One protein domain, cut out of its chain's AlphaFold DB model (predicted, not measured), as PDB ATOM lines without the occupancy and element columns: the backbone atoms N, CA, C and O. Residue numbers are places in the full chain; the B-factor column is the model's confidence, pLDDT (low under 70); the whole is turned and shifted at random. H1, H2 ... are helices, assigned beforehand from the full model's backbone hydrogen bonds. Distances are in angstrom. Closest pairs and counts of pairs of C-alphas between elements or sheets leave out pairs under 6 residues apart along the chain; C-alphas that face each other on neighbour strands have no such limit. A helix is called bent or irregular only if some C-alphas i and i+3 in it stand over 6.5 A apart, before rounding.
ATOM      1  N   GLU A   2      26.267  48.897  28.884       82.94
ATOM      2  CA  GLU A   2      27.323  48.316  28.026       82.94
ATOM      3  C   GLU A   2      26.783  47.524  26.818       82.94
ATOM      4  O   GLU A   2      27.198  47.773  25.693       82.94
ATOM      5  N   ILE A   3      25.755  46.689  27.023       80.62
ATOM      6  CA  ILE A   3      25.085  45.928  25.948       80.62
ATOM      7  C   ILE A   3      24.510  46.855  24.861       80.62
ATOM      8  O   ILE A   3      24.710  46.618  23.673       80.62
ATOM      9  N   GLN A   4      23.848  47.951  25.249       86.62
ATOM     10  CA  GLN A   4      23.266  48.910  24.297       86.62
ATOM     11  C   GLN A   4      24.339  49.563  23.418       86.62
ATOM     12  O   GLN A   4      24.174  49.633  22.205       86.62
ATOM     13  N   ARG A   5      25.471  49.959  24.012       88.19
ATOM     14  CA  ARG A   5      26.577  50.595  23.284       88.19
ATOM     15  C   ARG A   5      27.219  49.657  22.257       88.19
ATOM     16  O   ARG A   5      27.584  50.101  21.172       88.19
ATOM     17  N   MET A   6      27.352  48.370  22.580       84.81
ATOM     18  CA  MET A   6      27.870  47.379  21.627       84.81
ATOM     19  C   MET A   6      26.888  47.151  20.479       84.81
ATOM     20  O   MET A   6      27.289  47.162  19.316       84.81
ATOM     21  N   THR A   7      25.593  47.062  20.792       89.31
ATOM     22  CA  THR A   7      24.528  46.914  19.787       89.31
ATOM     23  C   THR A   7      24.577  48.052  18.756       89.31
ATOM     24  O   THR A   7      24.558  47.803  17.552       89.31
ATOM     25  N   GLU A   8      24.729  49.300  19.215       92.12
ATOM     26  CA  GLU A   8      24.873  50.483  18.350       92.12
ATOM     27  C   GLU A   8      26.107  50.399  17.441       92.12
ATOM     28  O   GLU A   8      26.018  50.671  16.241       92.12
ATOM     29  N   GLN A   9      27.248  49.959  17.983       92.19
ATOM     30  CA  GLN A   9      28.485  49.811  17.217       92.19
ATOM     31  C   GLN A   9      28.345  48.783  16.080       92.19
ATOM     32  O   GLN A   9      28.877  48.994  14.987       92.19
ATOM     33  N   TYR A  10      27.626  47.679  16.297       90.69
ATOM     34  CA  TYR A  10      27.394  46.669  15.256       90.69
ATOM     35  C   TYR A  10      26.406  47.124  14.193       90.69
ATOM     36  O   TYR A  10      26.653  46.909  13.004       90.69
ATOM     37  N   VAL A  11      25.333  47.806  14.594       93.81
ATOM     38  CA  VAL A  11      24.404  48.431  13.649       93.81
ATOM     39  C   VAL A  11      25.159  49.407  12.742       93.81
ATOM     40  O   VAL A  11      25.003  49.359  11.521       93.81
ATOM     41  N   GLU A  12      26.053  50.230  13.301       94.62
ATOM     42  CA  GLU A  12      26.871  51.146  12.508       94.62
ATOM     43  C   GLU A  12      27.816  50.402  11.548       94.62
ATOM     44  O   GLU A  12      27.891  50.761  10.369       94.62
ATOM     45  N   LYS A  13      28.479  49.326  12.000       94.00
ATOM     46  CA  LYS A  13      29.316  48.470  11.136       94.00
ATOM     47  C   LYS A  13      28.525  47.889   9.956       94.00
ATOM     48  O   LYS A  13      29.012  47.948   8.827       94.00
ATOM     49  N   ILE A  14      27.319  47.364  10.189       95.50
ATOM     50  CA  ILE A  14      26.461  46.787   9.138       95.50
ATOM     51  C   ILE A  14      26.049  47.867   8.133       95.50
ATOM     52  O   ILE A  14      26.185  47.669   6.925       95.50
ATOM     53  N   ILE A  15      25.628  49.040   8.616       96.38
ATOM     54  CA  ILE A  15      25.264  50.177   7.758       96.38
ATOM     55  C   ILE A  15      26.470  50.640   6.930       96.38
ATOM     56  O   ILE A  15      26.322  50.948   5.746       96.38
ATOM     57  N   GLN A  16      27.668  50.691   7.517       96.38
ATOM     58  CA  GLN A  16      28.887  51.045   6.791       96.38
ATOM     59  C   GLN A  16      29.251  49.997   5.728       96.38
ATOM     60  O   GLN A  16      29.613  50.383   4.618       96.38
ATOM     61  N   ALA A  17      29.142  48.698   6.027       96.50
ATOM     62  CA  ALA A  17      29.396  47.623   5.062       96.50
ATOM     63  C   ALA A  17      28.394  47.653   3.893       96.50
ATOM     64  O   ALA A  17      28.799  47.547   2.734       96.50
ATOM     65  N   TYR A  18      27.113  47.909   4.178       97.50
ATOM     66  CA  TYR A  18      26.083  48.135   3.160       97.50
ATOM     67  C   TYR A  18      26.394  49.363   2.286       97.50
ATOM     68  O   TYR A  18      26.414  49.268   1.063       97.50
ATOM     69  N   LYS A  19      26.750  50.508   2.892       97.50
ATOM     70  CA  LYS A  19      27.137  51.730   2.154       97.50
ATOM     71  C   LYS A  19      28.376  51.544   1.272       97.50
ATOM     72  O   LYS A  19      28.494  52.217   0.254       97.50
ATOM     73  N   LYS A  20      29.299  50.659   1.660       97.50
ATOM     74  CA  LYS A  20      30.489  50.298   0.871       97.50
ATOM     75  C   LYS A  20      30.193  49.298  -0.254       97.50
ATOM     76  O   LYS A  20      31.107  48.988  -1.010       97.50
ATOM     77  N   GLY A  21      28.967  48.781  -0.352       96.62
ATOM     78  CA  GLY A  21      28.597  47.743  -1.316       96.62
ATOM     79  C   GLY A  21      29.129  46.349  -0.972       96.62
ATOM     80  O   GLY A  21      29.143  45.488  -1.839       96.62
ATOM     81  N   GLN A  22      29.577  46.121   0.269       97.38
ATOM     82  CA  GLN A  22      30.053  44.805   0.731       97.38
ATOM     83  C   GLN A  22      28.906  43.889   1.173       97.38
ATOM     84  O   GLN A  22      29.080  42.684   1.286       97.38
ATOM     85  N   LEU A  23      27.748  44.471   1.488       98.00
ATOM     86  CA  LEU A  23      26.522  43.750   1.799       98.00
ATOM     87  C   LEU A  23      25.447  44.185   0.817       98.00
ATOM     88  O   LEU A  23      25.283  45.384   0.573       98.00
ATOM     89  N   ASN A  24      24.683  43.231   0.296       97.94
ATOM     90  CA  ASN A  24      23.455  43.562  -0.409       97.94
ATOM     91  C   ASN A  24      22.342  43.927   0.595       97.94
ATOM     92  O   ASN A  24      22.477  43.755   1.811       97.94
ATOM     93  N   LYS A  25      21.237  44.480   0.083       98.12
ATOM     94  CA  LYS A  25      20.127  44.960   0.918       98.12
ATOM     95  C   LYS A  25      19.539  43.843   1.789       98.12
ATOM     96  O   LYS A  25      19.341  44.051   2.982       98.12
ATOM     97  N   TYR A  26      19.316  42.669   1.202       98.31
ATOM     98  CA  TYR A  26      18.721  41.518   1.878       98.31
ATOM     99  C   TYR A  26      19.577  41.040   3.064       98.31
ATOM    100  O   TYR A  26      19.075  40.902   4.181       98.31
ATOM    101  N   MET A  27      20.888  40.872   2.866       98.19
ATOM    102  CA  MET A  27      21.800  40.436   3.926       98.19
ATOM    103  C   MET A  27      21.956  41.482   5.036       98.19
ATOM    104  O   MET A  27      22.048  41.118   6.210       98.19
ATOM    105  N   ALA A  28      21.932  42.776   4.700       97.75
ATOM    106  CA  ALA A  28      21.946  43.847   5.695       97.75
ATOM    107  C   ALA A  28      20.682  43.832   6.576       97.75
ATOM    108  O   ALA A  28      20.791  43.875   7.801       97.75
ATOM    109  N   GLU A  29      19.493  43.713   5.975       97.81
ATOM    110  CA  GLU A  29      18.218  43.610   6.705       97.81
ATOM    111  C   GLU A  29      18.173  42.359   7.592       97.81
ATOM    112  O   GLU A  29      17.777  42.436   8.758       97.81
ATOM    113  N   ARG A  30      18.655  41.217   7.082       97.12
ATOM    114  CA  ARG A  30      18.721  39.959   7.836       97.12
ATOM    115  C   ARG A  30      19.625  40.071   9.065       97.12
ATOM    116  O   ARG A  30      19.243  39.600  10.135       97.12
ATOM    117  N   LEU A  31      20.792  40.709   8.939       96.50
ATOM    118  CA  LEU A  31      21.705  40.939  10.064       96.50
ATOM    119  C   LEU A  31      21.103  41.879  11.116       96.50
ATOM    120  O   LEU A  31      21.189  41.586  12.307       96.50
ATOM    121  N   LEU A  32      20.454  42.969  10.694       95.75
ATOM    122  CA  LEU A  32      19.777  43.892  11.613       95.75
ATOM    123  C   LEU A  32      18.658  43.186  12.392       95.75
ATOM    124  O   LEU A  32      18.618  43.274  13.618       95.75
ATOM    125  N   ALA A  33      17.822  42.397  11.710       96.12
ATOM    126  CA  ALA A  33      16.776  41.600  12.353       96.12
ATOM    127  C   ALA A  33      17.345  40.557  13.332       96.12
ATOM    128  O   ALA A  33      16.709  40.207  14.327       96.12
ATOM    129  N   ALA A  34      18.544  40.037  13.067       95.06
ATOM    130  CA  ALA A  34      19.196  39.082  13.949       95.06
ATOM    131  C   ALA A  34      19.766  39.757  15.214       95.06
ATOM    132  O   ALA A  34      19.663  39.192  16.304       95.06
ATOM    133  N   ILE A  35      20.271  40.991  15.096       93.56
ATOM    134  CA  ILE A  35      20.662  41.828  16.242       93.56
ATOM    135  C   ILE A  35      19.450  42.150  17.120       93.56
ATOM    136  O   ILE A  35      19.523  41.987  18.337       93.56
ATOM    137  N   GLU A  36      18.314  42.523  16.523       93.62
ATOM    138  CA  GLU A  36      17.064  42.780  17.258       93.62
ATOM    139  C   GLU A  36      16.591  41.563  18.072       93.62
ATOM    140  O   GLU A  36      15.952  41.713  19.113       93.62
ATOM    141  N   ARG A  37      16.947  40.346  17.638       94.81
ATOM    142  CA  ARG A  37      16.639  39.081  18.328       94.81
ATOM    143  C   ARG A  37      17.643  38.701  19.425       94.81
ATOM    144  O   ARG A  37      17.512  37.625  20.004       94.81
ATOM    145  N   GLY A  38      18.612  39.562  19.737       93.19
ATOM    146  CA  GLY A  38      19.554  39.359  20.841       93.19
ATOM    147  C   GLY A  38      20.794  38.540  20.477       93.19
ATOM    148  O   GLY A  38      21.294  37.775  21.300       93.19
ATOM    149  N   MET A  39      21.290  38.677  19.248       90.69
ATOM    150  CA  MET A  39      22.572  38.101  18.832       90.69
ATOM    151  C   MET A  39      23.738  38.622  19.687       90.69
ATOM    152  O   MET A  39      23.818  39.814  19.969       90.69
ATOM    153  N   THR A  40      24.650  37.734  20.089       85.00
ATOM    154  CA  THR A  40      25.804  38.071  20.941       85.00
ATOM    155  C   THR A  40      27.000  38.583  20.134       85.00
ATOM    156  O   THR A  40      27.238  38.120  19.019       85.00
ATOM    157  N   ASP A  41      27.834  39.425  20.746       79.62
ATOM    158  CA  ASP A  41      28.976  40.102  20.099       79.62
ATOM    159  C   ASP A  41      30.048  39.158  19.529       79.62
ATOM    160  O   ASP A  41      30.751  39.497  18.580       79.62
ATOM    161  N   SER A  42      30.197  37.948  20.076       79.06
ATOM    162  CA  SER A  42      31.161  36.973  19.543       79.06
ATOM    163  C   SER A  42      30.728  36.382  18.198       79.06
ATOM    164  O   SER A  42      31.571  35.948  17.424       79.06
ATOM    165  N   LEU A  43      29.420  36.350  17.922       80.44
ATOM    166  CA  LEU A  43      28.849  35.786  16.695       80.44
ATOM    167  C   LEU A  43      28.762  36.825  15.573       80.44
ATOM    168  O   LEU A  43      28.658  36.463  14.404       80.44
ATOM    169  N   SER A  44      28.808  38.116  15.899       80.88
ATOM    170  CA  SER A  44      28.522  39.181  14.939       80.88
ATOM    171  C   SER A  44      29.608  39.355  13.880       80.88
ATOM    172  O   SER A  44      29.277  39.619  12.731       80.88
ATOM    173  N   ASP A  45      30.895  39.212  14.220       88.88
ATOM    174  CA  ASP A  45      31.966  39.383  13.226       88.88
ATOM    175  C   ASP A  45      31.993  38.203  12.234       88.88
ATOM    176  O   ASP A  45      32.136  38.423  11.029       88.88
ATOM    177  N   GLU A  46      31.770  36.970  12.708       91.75
ATOM    178  CA  GLU A  46      31.620  35.789  11.842       91.75
ATOM    179  C   GLU A  46      30.390  35.912  10.938       91.75
ATOM    180  O   GLU A  46      30.476  35.649   9.741       91.75
ATOM    181  N   LEU A  47      29.262  36.383  11.474       93.25
ATOM    182  CA  LEU A  47      28.038  36.558  10.694       93.25
ATOM    183  C   LEU A  47      28.120  37.709   9.697       93.25
ATOM    184  O   LEU A  47      27.530  37.617   8.626       93.25
ATOM    185  N   VAL A  48      28.867  38.772   9.998       94.12
ATOM    186  CA  VAL A  48      29.145  39.828   9.017       94.12
ATOM    187  C   VAL A  48      29.998  39.282   7.873       94.12
ATOM    188  O   VAL A  48      29.709  39.593   6.721       94.12
ATOM    189  N   GLN A  49      31.003  38.445   8.150       94.44
ATOM    190  CA  GLN A  49      31.795  37.796   7.097       94.44
ATOM    191  C   GLN A  49      30.964  36.802   6.274       94.44
ATOM    192  O   GLN A  49      31.058  36.801   5.047       94.44
ATOM    193  N   ASP A  50      30.125  35.994   6.927       95.00
ATOM    194  CA  ASP A  50      29.185  35.074   6.274       95.00
ATOM    195  C   ASP A  50      28.201  35.836   5.374       95.00
ATOM    196  O   ASP A  50      27.993  35.479   4.218       95.00
ATOM    197  N   ALA A  51      27.672  36.960   5.861       97.06
ATOM    198  CA  ALA A  51      26.759  37.818   5.118       97.06
ATOM    199  C   ALA A  51      27.417  38.543   3.938       97.06
ATOM    200  O   ALA A  51      26.772  38.730   2.903       97.06
ATOM    201  N   GLN A  52      28.684  38.946   4.072       97.06
ATOM    202  CA  GLN A  52      29.477  39.483   2.962       97.06
ATOM    203  C   GLN A  52      29.671  38.415   1.891       97.06
ATOM    204  O   GLN A  52      29.370  38.652   0.727       97.06
ATOM    205  N   TYR A  53      30.060  37.205   2.292       96.12
ATOM    206  CA  TYR A  53      30.256  36.104   1.358       96.12
ATOM    207  C   TYR A  53      28.950  35.685   0.658       96.12
ATOM    208  O   TYR A  53      28.935  35.497  -0.556       96.12
ATOM    209  N   ALA A  54      27.830  35.621   1.383       97.44
ATOM    210  CA  ALA A  54      26.506  35.405   0.799       97.44
ATOM    211  C   ALA A  54      26.105  36.538  -0.168       97.44
ATOM    212  O   ALA A  54      25.518  36.280  -1.220       97.44
ATOM    213  N   SER A  55      26.454  37.790   0.153       97.75
ATOM    214  CA  SER A  55      26.211  38.934  -0.735       97.75
ATOM    215  C   SER A  55      27.012  38.828  -2.033       97.75
ATOM    216  O   SER A  55      26.439  39.023  -3.102       97.75
ATOM    217  N   ASP A  56      28.291  38.447  -1.952       96.81
ATOM    218  CA  ASP A  56      29.168  38.228  -3.110       96.81
ATOM    219  C   ASP A  56      28.658  37.094  -4.019       96.81
ATOM    220  O   ASP A  56      28.859  37.122  -5.232       96.81
ATOM    221  N   LEU A  57      27.964  36.106  -3.444       96.88
ATOM    222  CA  LEU A  57      27.324  35.001  -4.164       96.88
ATOM    223  C   LEU A  57      25.961  35.354  -4.785       96.88
ATOM    224  O   LEU A  57      25.357  34.504  -5.443       96.88
ATOM    225  N   GLY A  58      25.459  36.576  -4.578       96.69
ATOM    226  CA  GLY A  58      24.159  37.004  -5.098       96.69
ATOM    227  C   GLY A  58      22.972  36.364  -4.372       96.69
ATOM    228  O   GLY A  58      22.001  35.960  -5.013       96.69
ATOM    229  N   VAL A  59      23.058  36.216  -3.045       97.88
ATOM    230  CA  VAL A  59      21.933  35.783  -2.201       97.88
ATOM    231  C   VAL A  59      20.981  36.956  -1.970       97.88
ATOM    232  O   VAL A  59      21.296  37.852  -1.188       97.88
ATOM    233  N   GLU A  60      19.824  36.974  -2.632       97.62
ATOM    234  CA  GLU A  60      18.916  38.136  -2.618       97.62
ATOM    235  C   GLU A  60      17.603  37.902  -1.858       97.62
ATOM    236  O   GLU A  60      16.855  38.850  -1.605       97.62
ATOM    237  N   ASN A  61      17.305  36.655  -1.496       97.75
ATOM    238  CA  ASN A  61      16.062  36.262  -0.841       97.75
ATOM    239  C   ASN A  61      16.263  35.033   0.073       97.75
ATOM    240  O   ASN A  61      17.352  34.461   0.154       97.75
ATOM    241  N   ASP A  62      15.204  34.631   0.783       97.25
ATOM    242  CA  ASP A  62      15.247  33.488   1.706       97.25
ATOM    243  C   ASP A  62      15.491  32.145   1.005       97.25
ATOM    244  O   ASP A  62      16.138  31.273   1.584       97.25
ATOM    245  N   GLU A  63      15.016  31.969  -0.230       95.44
ATOM    246  CA  GLU A  63      15.243  30.741  -1.000       95.44
ATOM    247  C   GLU A  63      16.730  30.587  -1.340       95.44
ATOM    248  O   GLU A  63      17.331  29.552  -1.053       95.44
ATOM    249  N   ASP A  64      17.357  31.655  -1.830       96.75
ATOM    250  CA  ASP A  64      18.794  31.721  -2.089       96.75
ATOM    251  C   ASP A  64      19.618  31.480  -0.826       96.75
ATOM    252  O   ASP A  64      20.623  30.765  -0.850       96.75
ATOM    253  N   TYR A  65      19.195  32.076   0.292       97.06
ATOM    254  CA  TYR A  65      19.883  31.907   1.563       97.06
ATOM    255  C   TYR A  65      19.798  30.460   2.043       97.06
ATOM    256  O   TYR A  65      20.777  29.935   2.571       97.06
ATOM    257  N   ASN A  66      18.665  29.787   1.831       95.44
ATOM    258  CA  ASN A  66      18.516  28.374   2.165       95.44
ATOM    259  C   ASN A  66      19.463  27.499   1.336       95.44
ATOM    260  O   ASN A  66      20.109  26.622   1.906       95.44
ATOM    261  N   VAL A  67      19.608  27.766   0.033       95.44
ATOM    262  CA  VAL A  67      20.575  27.070  -0.838       95.44
ATOM    263  C   VAL A  67      22.006  27.286  -0.341       95.44
ATOM    264  O   VAL A  67      22.754  26.322  -0.140       95.44
ATOM    265  N   TYR A  68      22.376  28.547  -0.108       96.44
ATOM    266  CA  TYR A  68      23.680  28.948   0.416       96.44
ATOM    267  C   TYR A  68      23.999  28.234   1.736       96.44
ATOM    268  O   TYR A  68      25.030  27.566   1.863       96.44
ATOM    269  N   PHE A  69      23.079  28.322   2.698       95.62
ATOM    270  CA  PHE A  69      23.208  27.731   4.023       95.62
ATOM    271  C   PHE A  69      23.314  26.207   3.949       95.62
ATOM    272  O   PHE A  69      24.161  25.604   4.613       95.62
ATOM    273  N   PHE A  70      22.483  25.579   3.115       94.69
ATOM    274  CA  PHE A  70      22.470  24.135   2.944       94.69
ATOM    275  C   PHE A  70      23.808  23.626   2.401       94.69
ATOM    276  O   PHE A  70      24.414  22.738   3.000       94.69
ATOM    277  N   ILE A  71      24.331  24.228   1.329       93.44
ATOM    278  CA  ILE A  71      25.648  23.862   0.794       93.44
ATOM    279  C   ILE A  71      26.759  24.155   1.805       93.44
ATOM    280  O   ILE A  71      27.611  23.298   2.034       93.44
ATOM    281  N   GLY A  72      26.741  25.318   2.458       92.06
ATOM    282  CA  GLY A  72      27.747  25.678   3.458       92.06
ATOM    283  C   GLY A  72      27.829  24.674   4.613       92.06
ATOM    284  O   GLY A  72      28.925  24.365   5.089       92.06
ATOM    285  N   ARG A  73      26.683  24.121   5.033       93.06
ATOM    286  CA  ARG A  73      26.603  23.183   6.156       93.06
ATOM    287  C   ARG A  73      26.822  21.724   5.766       93.06
ATOM    288  O   ARG A  73      27.497  21.019   6.511       93.06
ATOM    289  N   PHE A  74      26.273  21.292   4.632       93.19
ATOM    290  CA  PHE A  74      26.173  19.876   4.258       93.19
ATOM    291  C   PHE A  74      27.046  19.476   3.062       93.19
ATOM    292  O   PHE A  74      27.025  18.313   2.671       93.19
ATOM    293  N   ALA A  75      27.842  20.383   2.480       89.69
ATOM    294  CA  ALA A  75      28.738  20.034   1.372       89.69
ATOM    295  C   ALA A  75      29.658  18.847   1.697       89.69
ATOM    296  O   ALA A  75      29.834  17.980   0.846       89.69
ATOM    297  N   ASP A  76      30.210  18.790   2.914       90.31
ATOM    298  CA  ASP A  76      31.067  17.672   3.331       90.31
ATOM    299  C   ASP A  76      30.309  16.352   3.341       90.31
ATOM    300  O   ASP A  76      30.807  15.379   2.789       90.31
ATOM    301  N   ASP A  77      29.107  16.330   3.914       92.19
ATOM    302  CA  ASP A  77      28.297  15.117   4.004       92.19
ATOM    303  C   ASP A  77      27.885  14.642   2.606       92.19
ATOM    304  O   ASP A  77      27.976  13.460   2.297       92.19
ATOM    305  N   ILE A  78      27.515  15.565   1.708       88.38
ATOM    306  CA  ILE A  78      27.157  15.223   0.324       88.38
ATOM    307  C   ILE A  78      28.366  14.652  -0.429       88.38
ATOM    308  O   ILE A  78      28.225  13.691  -1.188       88.38
ATOM    309  N   LEU A  79      29.554  15.231  -0.246       87.00
ATOM    310  CA  LEU A  79      30.777  14.794  -0.924       87.00
ATOM    311  C   LEU A  79      31.338  13.494  -0.334       87.00
ATOM    312  O   LEU A  79      31.843  12.660  -1.091       87.00
ATOM    313  N   ASP A  80      31.207  13.282   0.973       87.50
ATOM    314  CA  ASP A  80      31.582  12.032   1.634       87.50
ATOM    315  C   ASP A  80      30.615  10.901   1.256       87.50
ATOM    316  O   ASP A  80      31.060   9.844   0.815       87.50
ATOM    317  N   ASP A  81      29.303  11.149   1.281       84.81
ATOM    318  CA  ASP A  81      28.292  10.168   0.865       84.81
ATOM    319  C   ASP A  81      28.445   9.768  -0.607       84.81
ATOM    320  O   ASP A  81      28.288   8.597  -0.963       84.81
ATOM    321  N   THR A  82      28.730  10.735  -1.485       78.81
ATOM    322  CA  THR A  82      28.750  10.492  -2.938       78.81
ATOM    323  C   THR A  82      30.109   9.977  -3.421       78.81
ATOM    324  O   THR A  82      30.165   9.173  -4.351       78.81
ATOM    325  N   PHE A  83      31.214  10.422  -2.810       80.62
ATOM    326  CA  PHE A  83      32.570  10.162  -3.314       80.62
ATOM    327  C   PHE A  83      33.569   9.682  -2.251       80.62
ATOM    328  O   PHE A  83      34.701   9.345  -2.607       80.62
ATOM    329  N   GLY A  84      33.199   9.639  -0.969       86.62
ATOM    330  CA  GLY A  84      34.112   9.315   0.133       86.62
ATOM    331  C   GLY A  84      35.232  10.344   0.302       86.62
ATOM    332  O   GLY A  84      36.369   9.980   0.622       86.62
ATOM    333  N   MET A  85      34.957  11.614  -0.020       84.44
ATOM    334  CA  MET A  85      35.941  12.693  -0.015       84.44
ATOM    335  C   MET A  85      35.587  13.770   1.007       84.44
ATOM    336  O   MET A  85      34.505  14.344   0.968       84.44
ATOM    337  N   LYS A  86      36.565  14.136   1.843       86.38
ATOM    338  CA  LYS A  86      36.514  15.372   2.632       86.38
ATOM    339  C   LYS A  86      36.974  16.548   1.785       86.38
ATOM    340  O   LYS A  86      37.957  16.426   1.049       86.38
ATOM    341  N   VAL A  87      36.287  17.681   1.895       82.56
ATOM    342  CA  VAL A  87      36.557  18.846   1.055       82.56
ATOM    343  C   VAL A  87      37.203  19.961   1.858       82.56
ATOM    344  O   VAL A  87      36.709  20.393   2.896       82.56
ATOM    345  N   GLU A  88      38.344  20.426   1.349       88.81
ATOM    346  CA  GLU A  88      39.064  21.568   1.906       88.81
ATOM    347  C   GLU A  88      38.162  22.817   1.946       88.81
ATOM    348  O   GLU A  88      37.392  23.039   1.003       88.81
ATOM    349  N   PRO A  89      38.264  23.681   2.973       87.50
ATOM    350  CA  PRO A  89      37.398  24.854   3.125       87.50
ATOM    351  C   PRO A  89      37.357  25.777   1.897       87.50
ATOM    352  O   PRO A  89      36.301  26.294   1.540       87.50
ATOM    353  N   GLU A  90      38.484  25.950   1.204       88.38
ATOM    354  CA  GLU A  90      38.563  26.754  -0.026       88.38
ATOM    355  C   GLU A  90      37.719  26.162  -1.162       88.38
ATOM    356  O   GLU A  90      37.051  26.884  -1.900       88.38
ATOM    357  N   ARG A  91      37.684  24.831  -1.267       89.62
ATOM    358  CA  ARG A  91      36.889  24.129  -2.278       89.62
ATOM    359  C   ARG A  91      35.399  24.161  -1.969       89.62
ATOM    360  O   ARG A  91      34.601  24.124  -2.899       89.62
ATOM    361  N   LYS A  92      35.011  24.277  -0.695       91.00
ATOM    362  CA  LYS A  92      33.603  24.496  -0.330       91.00
ATOM    363  C   LYS A  92      33.089  25.825  -0.857       91.00
ATOM    364  O   LYS A  92      31.973  25.876  -1.361       91.00
ATOM    365  N   LYS A  93      33.909  26.879  -0.783       91.81
ATOM    366  CA  LYS A  93      33.557  28.189  -1.343       91.81
ATOM    367  C   LYS A  93      33.350  28.111  -2.854       91.81
ATOM    368  O   LYS A  93      32.360  28.598  -3.389       91.81
ATOM    369  N   ASP A  94      34.261  27.431  -3.536       94.06
ATOM    370  CA  ASP A  94      34.184  27.204  -4.976       94.06
ATOM    371  C   ASP A  94      32.968  26.341  -5.387       94.06
ATOM    372  O   ASP A  94      32.309  26.615  -6.392       94.06
ATOM    373  N   LEU A  95      32.608  25.335  -4.581       94.69
ATOM    374  CA  LEU A  95      31.372  24.568  -4.756       94.69
ATOM    375  C   LEU A  95      30.125  25.430  -4.539       94.69
ATOM    376  O   LEU A  95      29.203  25.375  -5.348       94.69
ATOM    377  N   CYS A  96      30.099  26.238  -3.480       95.25
ATOM    378  CA  CYS A  96      28.980  27.128  -3.191       95.25
ATOM    379  C   CYS A  96      28.760  28.117  -4.342       95.25
ATOM    380  O   CYS A  96      27.646  28.225  -4.848       95.25
ATOM    381  N   HIS A  97      29.835  28.722  -4.855       95.94
ATOM    382  CA  HIS A  97      29.775  29.583  -6.035       95.94
ATOM    383  C   HIS A  97      29.204  28.865  -7.262       95.94
ATOM    384  O   HIS A  97      28.361  29.414  -7.965       95.94
ATOM    385  N   PHE A  98      29.623  27.626  -7.517       96.50
ATOM    386  CA  PHE A  98      29.096  26.851  -8.639       96.50
ATOM    387  C   PHE A  98      27.617  26.489  -8.484       96.50
ATOM    388  O   PHE A  98      26.877  26.545  -9.463       96.50
ATOM    389  N   VAL A  99      27.175  26.104  -7.285       96.00
ATOM    390  CA  VAL A  99      25.760  25.779  -7.043       96.00
ATOM    391  C   VAL A  99      24.911  27.036  -7.197       96.00
ATOM    392  O   VAL A  99      23.918  27.014  -7.919       96.00
ATOM    393  N   MET A 100      25.350  28.157  -6.619       96.56
ATOM    394  CA  MET A 100      24.661  29.443  -6.741       96.56
ATOM    395  C   MET A 100      24.607  29.944  -8.190       96.56
ATOM    396  O   MET A 100      23.582  30.478  -8.603       96.56
ATOM    397  N   SER A 101      25.644  29.711  -9.006       96.19
ATOM    398  CA  SER A 101      25.622  30.094 -10.426       96.19
ATOM    399  C   SER A 101      24.677  29.241 -11.282       96.19
ATOM    400  O   SER A 101      24.342  29.641 -12.393       96.19
ATOM    401  N   HIS A 102      24.267  28.065 -10.794       96.31
ATOM    402  CA  HIS A 102      23.364  27.138 -11.488       96.31
ATOM    403  C   HIS A 102      21.964  27.064 -10.864       96.31
ATOM    404  O   HIS A 102      21.134  26.299 -11.344       96.31
ATOM    405  N   LYS A 103      21.669  27.861  -9.827       94.31
ATOM    406  CA  LYS A 103      20.381  27.809  -9.113       94.31
ATOM    407  C   LYS A 103      19.158  28.104  -9.996       94.31
ATOM    408  O   LYS A 103      18.072  27.630  -9.698       94.31
ATOM    409  N   ASN A 104      19.353  28.870 -11.072       94.38
ATOM    410  CA  ASN A 104      18.305  29.287 -12.012       94.38
ATOM    411  C   ASN A 104      18.275  28.449 -13.305       94.38
ATOM    412  O   ASN A 104      17.544  28.786 -14.233       94.38
ATOM    413  N   ASP A 105      19.117  27.423 -13.422       95.25
ATOM    414  CA  ASP A 105      19.126  26.542 -14.591       95.25
ATOM    415  C   ASP A 105      17.882  25.637 -14.534       95.25
ATOM    416  O   ASP A 105      17.648  24.962 -13.533       95.25
ATOM    417  N   GLU A 106      17.076  25.625 -15.603       93.69
ATOM    418  CA  GLU A 106      15.786  24.911 -15.683       93.69
ATOM    419  C   GLU A 106      15.899  23.409 -15.371       93.69
ATOM    420  O   GLU A 106      14.908  22.755 -15.037       93.69
ATOM    421  N   ASN A 107      17.110  22.861 -15.474       93.62
ATOM    422  CA  ASN A 107      17.405  21.460 -15.209       93.62
ATOM    423  C   ASN A 107      17.492  21.103 -13.718       93.62
ATOM    424  O   ASN A 107      17.518  19.913 -13.405       93.62
ATOM    425  N   TYR A 108      17.564  22.085 -12.814       92.38
ATOM    426  CA  TYR A 108      17.758  21.844 -11.383       92.38
ATOM    427  C   TYR A 108      16.703  22.569 -10.556       92.38
ATOM    428  O   TYR A 108      16.568  23.788 -10.614       92.38
ATOM    429  N   LYS A 109      15.986  21.815  -9.725       92.38
ATOM    430  CA  LYS A 109      15.108  22.344  -8.689       92.38
ATOM    431  C   LYS A 109      15.762  22.081  -7.341       92.38
ATOM    432  O   LYS A 109      15.825  20.967  -6.835       92.38
ATOM    433  N   LEU A 110      16.282  23.140  -6.733       91.19
ATOM    434  CA  LEU A 110      16.983  23.063  -5.446       91.19
ATOM    435  C   LEU A 110      16.042  22.847  -4.241       91.19
ATOM    436  O   LEU A 110      16.400  23.151  -3.103       91.19
ATOM    437  N   ASP A 111      14.848  22.304  -4.485       90.06
ATOM    438  CA  ASP A 111      13.876  21.862  -3.487       90.06
ATOM    439  C   ASP A 111      14.135  20.416  -3.017       90.06
ATOM    440  O   ASP A 111      13.691  20.030  -1.934       90.06
ATOM    441  N   ASN A 112      14.899  19.625  -3.782       89.69
ATOM    442  CA  ASN A 112      15.221  18.231  -3.471       89.69
ATOM    443  C   ASN A 112      16.733  17.983  -3.338       89.69
ATOM    444  O   ASN A 112      17.541  18.434  -4.148       89.69
ATOM    445  N   LEU A 113      17.118  17.154  -2.359       89.12
ATOM    446  CA  LEU A 113      18.487  16.671  -2.144       89.12
ATOM    447  C   LEU A 113      19.104  16.026  -3.397       89.12
ATOM    448  O   LEU A 113      20.317  16.101  -3.601       89.12
ATOM    449  N   THR A 114      18.286  15.389  -4.238       91.19
ATOM    450  CA  THR A 114      18.745  14.775  -5.493       91.19
ATOM    451  C   THR A 114      19.402  15.795  -6.421       91.19
ATOM    452  O   THR A 114      20.464  15.511  -6.976       91.19
ATOM    453  N   ASP A 115      18.848  16.999  -6.531       92.50
ATOM    454  CA  ASP A 115      19.340  18.007  -7.473       92.50
ATOM    455  C   ASP A 115      20.626  18.660  -6.959       92.50
ATOM    456  O   ASP A 115      21.563  18.880  -7.730       92.50
ATOM    457  N   TYR A 116      20.751  18.819  -5.636       91.81
ATOM    458  CA  TYR A 116      22.029  19.156  -5.002       91.81
ATOM    459  C   TYR A 116      23.108  18.119  -5.323       91.81
ATOM    460  O   TYR A 116      24.216  18.485  -5.719       91.81
ATOM    461  N   ARG A 117      22.799  16.821  -5.209       91.75
ATOM    462  CA  ARG A 117      23.748  15.743  -5.544       91.75
ATOM    463  C   ARG A 117      24.153  15.782  -7.017       91.75
ATOM    464  O   ARG A 117      25.335  15.615  -7.319       91.75
ATOM    465  N   LEU A 118      23.213  16.038  -7.926       92.19
ATOM    466  CA  LEU A 118      23.494  16.162  -9.358       92.19
ATOM    467  C   LEU A 118      24.409  17.354  -9.666       92.19
ATOM    468  O   LEU A 118      25.361  17.205 -10.436       92.19
ATOM    469  N   LEU A 119      24.179  18.510  -9.039       94.12
ATOM    470  CA  LEU A 119      25.040  19.685  -9.200       94.12
ATOM    471  C   LEU A 119      26.429  19.478  -8.604       94.12
ATOM    472  O   LEU A 119      27.417  19.819  -9.250       94.12
ATOM    473  N   VAL A 120      26.530  18.869  -7.421       92.12
ATOM    474  CA  VAL A 120      27.822  18.510  -6.815       92.12
ATOM    475  C   VAL A 120      28.573  17.517  -7.706       92.12
ATOM    476  O   VAL A 120      29.776  17.667  -7.924       92.12
ATOM    477  N   HIS A 121      27.878  16.539  -8.290       89.94
ATOM    478  CA  HIS A 121      28.477  15.606  -9.241       89.94
ATOM    479  C   HIS A 121      28.955  16.310 -10.517       89.94
ATOM    480  O   HIS A 121      30.052  16.019 -10.995       89.94
ATOM    481  N   LYS A 122      28.173  17.250 -11.066       93.19
ATOM    482  CA  LYS A 122      28.572  18.067 -12.224       93.19
ATOM    483  C   LYS A 122      29.803  18.916 -11.900       93.19
ATOM    484  O   LYS A 122      30.800  18.818 -12.607       93.19
ATOM    485  N   TRP A 123      29.776  19.645 -10.781       94.06
ATOM    486  CA  TRP A 123      30.901  20.430 -10.258       94.06
ATOM    487  C   TRP A 123      32.181  19.604 -10.165       94.06
ATOM    488  O   TRP A 123      33.256  20.052 -10.580       94.06
ATOM    489  N   LEU A 124      32.050  18.387  -9.629       90.44
ATOM    490  CA  LEU A 124      33.158  17.466  -9.476       90.44
ATOM    491  C   LEU A 124      33.637  16.962 -10.837       90.44
ATOM    492  O   LEU A 124      34.835  16.946 -11.069       90.44
ATOM    493  N   CYS A 125      32.737  16.586 -11.745       86.94
ATOM    494  CA  CYS A 125      33.083  16.118 -13.090       86.94
ATOM    495  C   CYS A 125      33.774  17.188 -13.945       86.94
ATOM    496  O   CYS A 125      34.639  16.845 -14.749       86.94
ATOM    497  N   ASP A 126      33.424  18.462 -13.768       87.81
ATOM    498  CA  ASP A 126      34.052  19.576 -14.485       87.81
ATOM    499  C   ASP A 126      35.489  19.831 -13.996       87.81
ATOM    500  O   ASP A 126      36.355  20.250 -14.765       87.81
ATOM    501  N   ARG A 127      35.773  19.538 -12.719       85.88
ATOM    502  CA  ARG A 127      37.086  19.762 -12.076       85.88
ATOM    503  C   ARG A 127      37.974  18.532 -12.032       85.88
ATOM    504  O   ARG A 127      39.197  18.633 -12.136       85.88
ATOM    505  N   LEU A 128      37.373  17.357 -11.903       76.75
ATOM    506  CA  LEU A 128      38.004  16.095 -12.226       76.75
ATOM    507  C   LEU A 128      38.090  16.057 -13.742       76.75
ATOM    508  O   LEU A 128      37.268  15.425 -14.403       76.75
TER     509      LEU A 128
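Overview. This is residues 2 to 128 of the 494 residues of an uncharacterized protein of marine sediment metagenome (UniProt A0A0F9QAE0). Two helical lobes sit end to end in an elongated body: H1, H2 and H3 form an up-and-down bundle, with their centres in a triangle, and the sharply bent H4 makes the other lobe with H5 and H6. In this second lobe H5 folds back beside the arm H4a, while H6 packs steeply on H5 and on the other arm, H4b. The printed part has 127 residues with six named helices, H1 to H6 in chain order, and no named strand, and its class is all helix. It is only just compact, close to loose, with a radius of gyration of the C-alphas of 16.5 A and spans of 51 by 29 by 23 A.

Along the chain. H1, residues 2 to 19, begins at C-alpha 2 at (27.323, 48.316, 28.026) and is 26.1 A long from first to last C-alpha. H2 holds residues 25 to 36, over 16.8 A. H3, residues 41 to 56, measures 23.3 A and is only just irregular, with C-alphas 42 and 45 6.8 A apart. H4, residues 62 to 83, was assigned as one helix by its hydrogen bonds but is bent, with C-alphas 73 and 76 7.6 A apart. Its arms are H4a, residues 62 to 73, 16.0 A, and H4b, residues 76 to 83, 10.1 A. H5, residues 89 to 102, spans 20.4 A. H6, residues 113 to 127, spans 21.3 A and ends at C-alpha 127 at (37.086, 19.762, -12.076).

Arrangement. H1 and H2 form a helical hairpin at a shallow tilt of 2 degrees, closest at the C-alphas of Ile 14 and Ala 28, 6.4 A. H2 and H3 form another at 14 degrees, where H2 touches H3 with residues 27 to 31 alone; the closest C-alphas, of Met 27 and Ala 51, are 5.7 A apart. H3 and H4a are close but not clearly touching, with the C-alphas of Ala 54 and Tyr 68 7.1 A apart. H4a and H4b are only just about perpendicular, at 70.3 degrees. H4a touches H5 at a shallow tilt of 31 degrees, opposite ways, closest at the C-alphas of Ile 71 and Cys 96, 6.1 A. H5 touches H6 at a steep tilt of 68 degrees, only just short of about perpendicular; the closest C-alphas, of Val 99 and Leu 119, are 6.5 A apart. H6 touches H4b with residues 117 to 120 alone, closest at the C-alphas of Ile 78 and Arg 117, 6.8 A. H1 is apart from H4a, H4b, H5 and H6. Every O i to N i+4 pair is within hydrogen-bond range in H1, H2, H4a, H4b, H5 and H6, and 10 of 12 are in H3.

Size, cuts and confidence. The two C-alphas farthest apart, of Glu 2 and Leu 128, are 52.7 A apart. The printed part has no cut and no long link. The mean pLDDT of the printed part is 92.3, and no printed residue is under 70.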